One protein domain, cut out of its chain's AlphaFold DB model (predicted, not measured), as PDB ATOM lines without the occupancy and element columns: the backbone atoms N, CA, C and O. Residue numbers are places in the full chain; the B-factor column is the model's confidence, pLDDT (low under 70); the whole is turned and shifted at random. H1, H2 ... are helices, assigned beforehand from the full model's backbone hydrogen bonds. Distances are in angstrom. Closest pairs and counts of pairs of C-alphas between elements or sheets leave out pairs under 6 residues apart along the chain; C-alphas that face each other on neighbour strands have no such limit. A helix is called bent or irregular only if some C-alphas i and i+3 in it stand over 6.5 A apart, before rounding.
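Overview. This is residues 3 to 44 of the 126 residues of an uncharacterized protein of Sphingobacteriaceae bacterium (UniProt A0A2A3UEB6). The model is a wide, open V or U: two separate helices, H1 and H2, make the arms, and the long loop of residues 15 to 26 makes the base. The chain goes out along H1, turns through this loop and folds back along H2, the longer arm, with the space between the arms empty. The printed part has 42 residues with two named helices, H1 then H2, and no named strand; its class is all helix. It is extended, with a radius of gyration of the C-alphas of 14.3 A, and flat, spanning 34 by 30 by 6 A.

Along the chain. H1 takes residues 3 to 14 and measures 16.5 A from first to last C-alpha. C-alpha 3 is at (37.761, -5.833, 19.739) and C-alpha 14 at (34.756, -21.886, 21.923), with y falling from the one to the other. H2 takes residues 27 to 44 and measures 26.3 A. It begins at C-alpha 27, at (23.811, -32.690, 35.405), and ends at C-alpha 44, at (27.818, -10.351, 48.748), where y has risen again.

Arrangement. H1 and H2 are apart, with no C-alpha of the one within 8 A of the other. Residues 3 to 14 of H1 and 27 to 44 of H2 stand free. Neither helix is bent. In H1 and H2 every O i to N i+4 pair is within hydrogen-bond range.

Size, cuts and confidence. The C-alphas of Glu 21 and Glu 44, the two farthest apart, are 35.7 A apart; those of Arg 3 and Glu 44, the first and last printed, are 31.0 A apart. The printed part has no cut. The link from H1 to H2, 12 residues, is long. The mean pLDDT of the printed part is 73.6; residue 3, residues 16 to 25 and residues 41 to 44 are under 70.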
ATOM      1  N   ARG A   3      37.237  -4.835  18.785       65.69
ATOM      2  CA  ARG A   3      37.761  -5.833  19.739       65.69
ATOM      3  C   ARG A   3      36.679  -6.522  20.566       65.69
ATOM      4  O   ARG A   3      36.863  -7.650  20.995       65.69
ATOM      5  N   LYS A   4      35.553  -5.842  20.797       70.25
ATOM      6  CA  LYS A   4      34.423  -6.423  21.524       70.25
ATOM      7  C   LYS A   4      33.704  -7.479  20.680       70.25
ATOM      8  O   LYS A   4      33.464  -8.564  21.172       70.25
ATOM      9  N   LYS A   5      33.459  -7.194  19.396       75.19
ATOM     10  CA  LYS A   5      32.834  -8.149  18.466       75.19
ATOM     11  C   LYS A   5      33.731  -9.354  18.191       75.19
ATOM     12  O   LYS A   5      33.239 -10.465  18.087       75.19
ATOM     13  N   GLU A   6      35.037  -9.132  18.092       77.00
ATOM     14  CA  GLU A   6      36.019 -10.198  17.882       77.00
ATOM     15  C   GLU A   6      36.121 -11.124  19.103       77.00
ATOM     16  O   GLU A   6      36.114 -12.344  18.957       77.00
ATOM     17  N   LEU A   7      36.107 -10.552  20.312       79.00
ATOM     18  CA  LEU A   7      36.046 -11.317  21.558       79.00
ATOM     19  C   LEU A   7      34.724 -12.083  21.700       79.00
ATOM     20  O   LEU A   7      34.738 -13.250  22.080       79.00
ATOM     21  N   ASP A   8      33.598 -11.440  21.386       79.62
ATOM     22  CA  ASP A   8      32.274 -12.063  21.462       79.62
ATOM     23  C   ASP A   8      32.162 -13.237  20.467       79.62
ATOM     24  O   ASP A   8      31.639 -14.291  20.823       79.62
ATOM     25  N   ASN A   9      32.730 -13.100  19.261       80.12
ATOM     26  CA  ASN A   9      32.781 -14.176  18.266       80.12
ATOM     27  C   ASN A   9      33.696 -15.331  18.706       80.12
ATOM     28  O   ASN A   9      33.301 -16.488  18.605       80.12
ATOM     29  N   PHE A  10      34.878 -15.030  19.249       79.19
ATOM     30  CA  PHE A  10      35.811 -16.040  19.762       79.19
ATOM     31  C   PHE A  10      35.221 -16.838  20.934       79.19
ATOM     32  O   PHE A  10      35.342 -18.061  21.001       79.19
ATOM     33  N   LEU A  11      34.541 -16.152  21.858       77.31
ATOM     34  CA  LEU A  11      33.853 -16.800  22.973       77.31
ATOM     35  C   LEU A  11      32.662 -17.628  22.491       77.31
ATOM     36  O   LEU A  11      32.450 -18.720  23.011       77.31
ATOM     37  N   GLY A  12      31.907 -17.133  21.509       77.50
ATOM     38  CA  GLY A  12      30.798 -17.866  20.902       77.50
ATOM     39  C   GLY A  12      31.245 -19.161  20.226       77.50
ATOM     40  O   GLY A  12      30.573 -20.175  20.367       77.50
ATOM     41  N   GLU A  13      32.397 -19.148  19.556       74.81
ATOM     42  CA  GLU A  13      32.956 -20.321  18.877       74.81
ATOM     43  C   GLU A  13      33.475 -21.373  19.871       74.81
ATOM     44  O   GLU A  13      33.159 -22.552  19.743       74.81
ATOM     45  N   ILE A  14      34.198 -20.959  20.917       72.44
ATOM     46  CA  ILE A  14      34.756 -21.886  21.923       72.44
ATOM     47  C   ILE A  14      33.688 -22.445  22.866       72.44
ATOM     48  O   ILE A  14      33.794 -23.582  23.323       72.44
ATOM     49  N   LEU A  15      32.683 -21.639  23.205       71.56
ATOM     50  CA  LEU A  15      31.595 -22.043  24.096       71.56
ATOM     51  C   LEU A  15      30.400 -22.623  23.328       71.56
ATOM     52  O   LEU A  15      29.396 -22.970  23.957       71.56
ATOM     53  N   SER A  16      30.490 -22.721  21.996       67.19
ATOM     54  CA  SER A  16      29.483 -23.387  21.179       67.19
ATOM     55  C   SER A  16      29.401 -24.865  21.557       67.19
ATOM     56  O   SER A  16      30.403 -25.570  21.688       67.19
ATOM     57  N   VAL A  17      28.163 -25.337  21.685       62.31
ATOM     58  CA  VAL A  17      27.817 -26.740  21.931       62.31
ATOM     59  C   VAL A  17      28.308 -27.642  20.793       62.31
ATOM     60  O   VAL A  17      28.522 -28.825  21.014       62.31
ATOM     61  N   GLU A  18      28.532 -27.097  19.594       63.53
ATOM     62  CA  GLU A  18      29.035 -27.857  18.444       63.53
ATOM     63  C   GLU A  18      30.540 -28.153  18.533       63.53
ATOM     64  O   GLU A  18      30.993 -29.152  17.980       63.53
ATOM     65  N   ALA A  19      31.316 -27.315  19.231       60.75
ATOM     66  CA  ALA A  19      32.770 -27.463  19.352       60.75
ATOM     67  C   ALA A  19      33.193 -28.403  20.494       60.75
ATOM     68  O   ALA A  19      34.287 -28.966  20.470       60.75
ATOM     69  N   SER A  20      32.335 -28.583  21.502       62.28
ATOM     70  CA  SER A  20      32.533 -29.586  22.545       62.28
ATOM     71  C   SER A  20      31.595 -30.746  22.244       62.28
ATOM     72  O   SER A  20      30.392 -30.564  22.368       62.28
ATOM     73  N   GLU A  21      32.113 -31.905  21.838       64.19
ATOM     74  CA  GLU A  21      31.374 -33.142  21.510       64.19
ATOM     75  C   GLU A  21      30.572 -33.708  22.712       64.19
ATOM     76  O   GLU A  21      30.777 -34.828  23.176       64.19
ATOM     77  N   ILE A  22      29.677 -32.912  23.288       65.38
ATOM     78  CA  ILE A  22      28.928 -33.174  24.509       65.38
ATOM     79  C   ILE A  22      27.463 -33.331  24.092       65.38
ATOM     80  O   ILE A  22      26.722 -32.356  24.002       65.38
ATOM     81  N   GLU A  23      27.038 -34.573  23.842       66.88
ATOM     82  CA  GLU A  23      25.662 -34.913  23.425       66.88
ATOM     83  C   GLU A  23      24.592 -34.471  24.433       66.88
ATOM     84  O   GLU A  23      23.434 -34.254  24.077       66.88
ATOM     85  N   SER A  24      24.953 -34.343  25.714       67.56
ATOM     86  CA  SER A  24      24.046 -33.837  26.737       67.56
ATOM     87  C   SER A  24      24.800 -33.173  27.889       67.56
ATOM     88  O   SER A  24      25.872 -33.635  28.296       67.56
ATOM     89  N   PRO A  25      24.262 -32.078  28.450       68.00
ATOM     90  CA  PRO A  25      24.924 -31.376  29.532       68.00
ATOM     91  C   PRO A  25      24.957 -32.250  30.790       68.00
ATOM     92  O   PRO A  25      23.923 -32.694  31.287       68.00
ATOM     93  N   ASN A  26      26.156 -32.470  31.334       80.25
ATOM     94  CA  ASN A  26      26.332 -33.287  32.531       80.25
ATOM     95  C   ASN A  26      25.619 -32.628  33.735       80.25
ATOM     96  O   ASN A  26      26.028 -31.543  34.176       80.25
ATOM     97  N   PRO A  27      24.591 -33.274  34.319       80.38
ATOM     98  CA  PRO A  27      23.811 -32.690  35.405       80.38
ATOM     99  C   PRO A  27      24.667 -32.404  36.643       80.38
ATOM    100  O   PRO A  27      24.434 -31.405  37.323       80.38
ATOM    101  N   ALA A  28      25.704 -33.204  36.912       81.81
ATOM    102  CA  ALA A  28      26.601 -32.985  38.046       81.81
ATOM    103  C   ALA A  28      27.387 -31.667  37.915       81.81
ATOM    104  O   ALA A  28      27.546 -30.941  38.897       81.81
ATOM    105  N   LEU A  29      27.819 -31.312  36.699       80.69
ATOM    106  CA  LEU A  29      28.506 -30.043  36.438       80.69
ATOM    107  C   LEU A  29      27.557 -28.850  36.580       80.69
ATOM    108  O   LEU A  29      27.945 -27.823  37.139       80.69
ATOM    109  N   ILE A  30      26.299 -28.996  36.150       82.38
ATOM    110  CA  ILE A  30      25.268 -27.965  36.330       82.38
ATOM    111  C   ILE A  30      24.988 -27.735  37.819       82.38
ATOM    112  O   ILE A  30      24.933 -26.586  38.264       82.38
ATOM    113  N   PHE A  31      24.839 -28.804  38.605       86.69
ATOM    114  CA  PHE A  31      24.641 -28.700  40.052       86.69
ATOM    115  C   PHE A  31      25.840 -28.038  40.739       86.69
ATOM    116  O   PHE A  31      25.652 -27.089  41.502       86.69
ATOM    117  N   ALA A  32      27.064 -28.449  40.405       84.31
ATOM    118  CA  ALA A  32      28.280 -27.835  40.935       84.31
ATOM    119  C   ALA A  32      28.398 -26.345  40.560       84.31
ATOM    120  O   ALA A  32      28.804 -25.519  41.381       84.31
ATOM    121  N   ALA A  33      28.016 -25.968  39.336       85.12
ATOM    122  CA  ALA A  33      27.984 -24.573  38.908       85.12
ATOM    123  C   ALA A  33      26.932 -23.762  39.684       85.12
ATOM    124  O   ALA A  33      27.240 -22.671  40.165       85.12
ATOM    125  N   ARG A  34      25.720 -24.306  39.873       85.12
ATOM    126  CA  ARG A  34      24.651 -23.669  40.663       85.12
ATOM    127  C   ARG A  34      25.059 -23.452  42.116       85.12
ATOM    128  O   ARG A  34      24.901 -22.343  42.620       85.12
ATOM    129  N   GLU A  35      25.629 -24.464  42.760       85.19
ATOM    130  CA  GLU A  35      26.170 -24.378  44.122       85.19
ATOM    131  C   GLU A  35      27.228 -23.270  44.234       85.19
ATOM    132  O   GLU A  35      27.148 -22.413  45.116       85.19
ATOM    133  N   ARG A  36      28.174 -23.203  43.285       82.69
ATOM    134  CA  ARG A  36      29.209 -22.153  43.254       82.69
ATOM    135  C   ARG A  36      28.640 -20.752  43.030       82.69
ATOM    136  O   ARG A  36      29.172 -19.794  43.588       82.69
ATOM    137  N   VAL A  37      27.594 -20.605  42.219       81.94
ATOM    138  CA  VAL A  37      26.911 -19.316  42.006       81.94
ATOM    139  C   VAL A  37      26.137 -18.901  43.260       81.94
ATOM    140  O   VAL A  37      26.236 -17.751  43.691       81.94
ATOM    141  N   LEU A  38      25.427 -19.835  43.898       79.62
ATOM    142  CA  LEU A  38      24.726 -19.595  45.161       79.62
ATOM    143  C   LEU A  38      25.692 -19.225  46.292       79.62
ATOM    144  O   LEU A  38      25.396 -18.317  47.067       79.62
ATOM    145  N   ALA A  39      26.855 -19.873  46.362       76.44
ATOM    146  CA  ALA A  39      27.897 -19.542  47.327       76.44
ATOM    147  C   ALA A  39      28.409 -18.103  47.142       76.44
ATOM    148  O   ALA A  39      28.508 -17.370  48.121       76.44
ATOM    149  N   ARG A  40      28.647 -17.654  45.900       71.56
ATOM    150  CA  ARG A  40      29.052 -16.261  45.619       71.56
ATOM    151  C   ARG A  40      27.968 -15.251  46.000       71.56
ATOM    152  O   ARG A  40      28.271 -14.251  46.643       71.56
ATOM    153  N   LYS A  41      26.701 -15.549  45.694       67.81
ATOM    154  CA  LYS A  41      25.566 -14.684  46.059       67.81
ATOM    155  C   LYS A  41      25.439 -14.491  47.577       67.81
ATOM    156  O   LYS A  41      25.081 -13.404  48.025       67.81
ATOM    157  N   LYS A  42      25.744 -15.525  48.371       59.00
ATOM    158  CA  LYS A  42      25.720 -15.452  49.843       59.00
ATOM    159  C   LYS A  42      26.829 -14.563  50.416       59.00
ATOM    160  O   LYS A  42      26.610 -13.928  51.439       59.00
ATOM    161  N   VAL A  43      27.991 -14.488  49.762       56.78
ATOM    162  CA  VAL A  43      29.124 -13.671  50.235       56.78
ATOM    163  C   VAL A  43      28.856 -12.173  50.047       56.78
ATOM    164  O   VAL A  43      29.208 -11.382  50.915       56.78
ATOM    165  N   GLU A  44      28.155 -11.770  48.984       55.88
ATOM    166  CA  GLU A  44      27.818 -10.351  48.748       55.88
ATOM    167  C   GLU A  44      26.648  -9.834  49.603       55.88
ATOM    168  O   GLU A  44      26.460  -8.629  49.738       55.88
TER     169      GLU A  44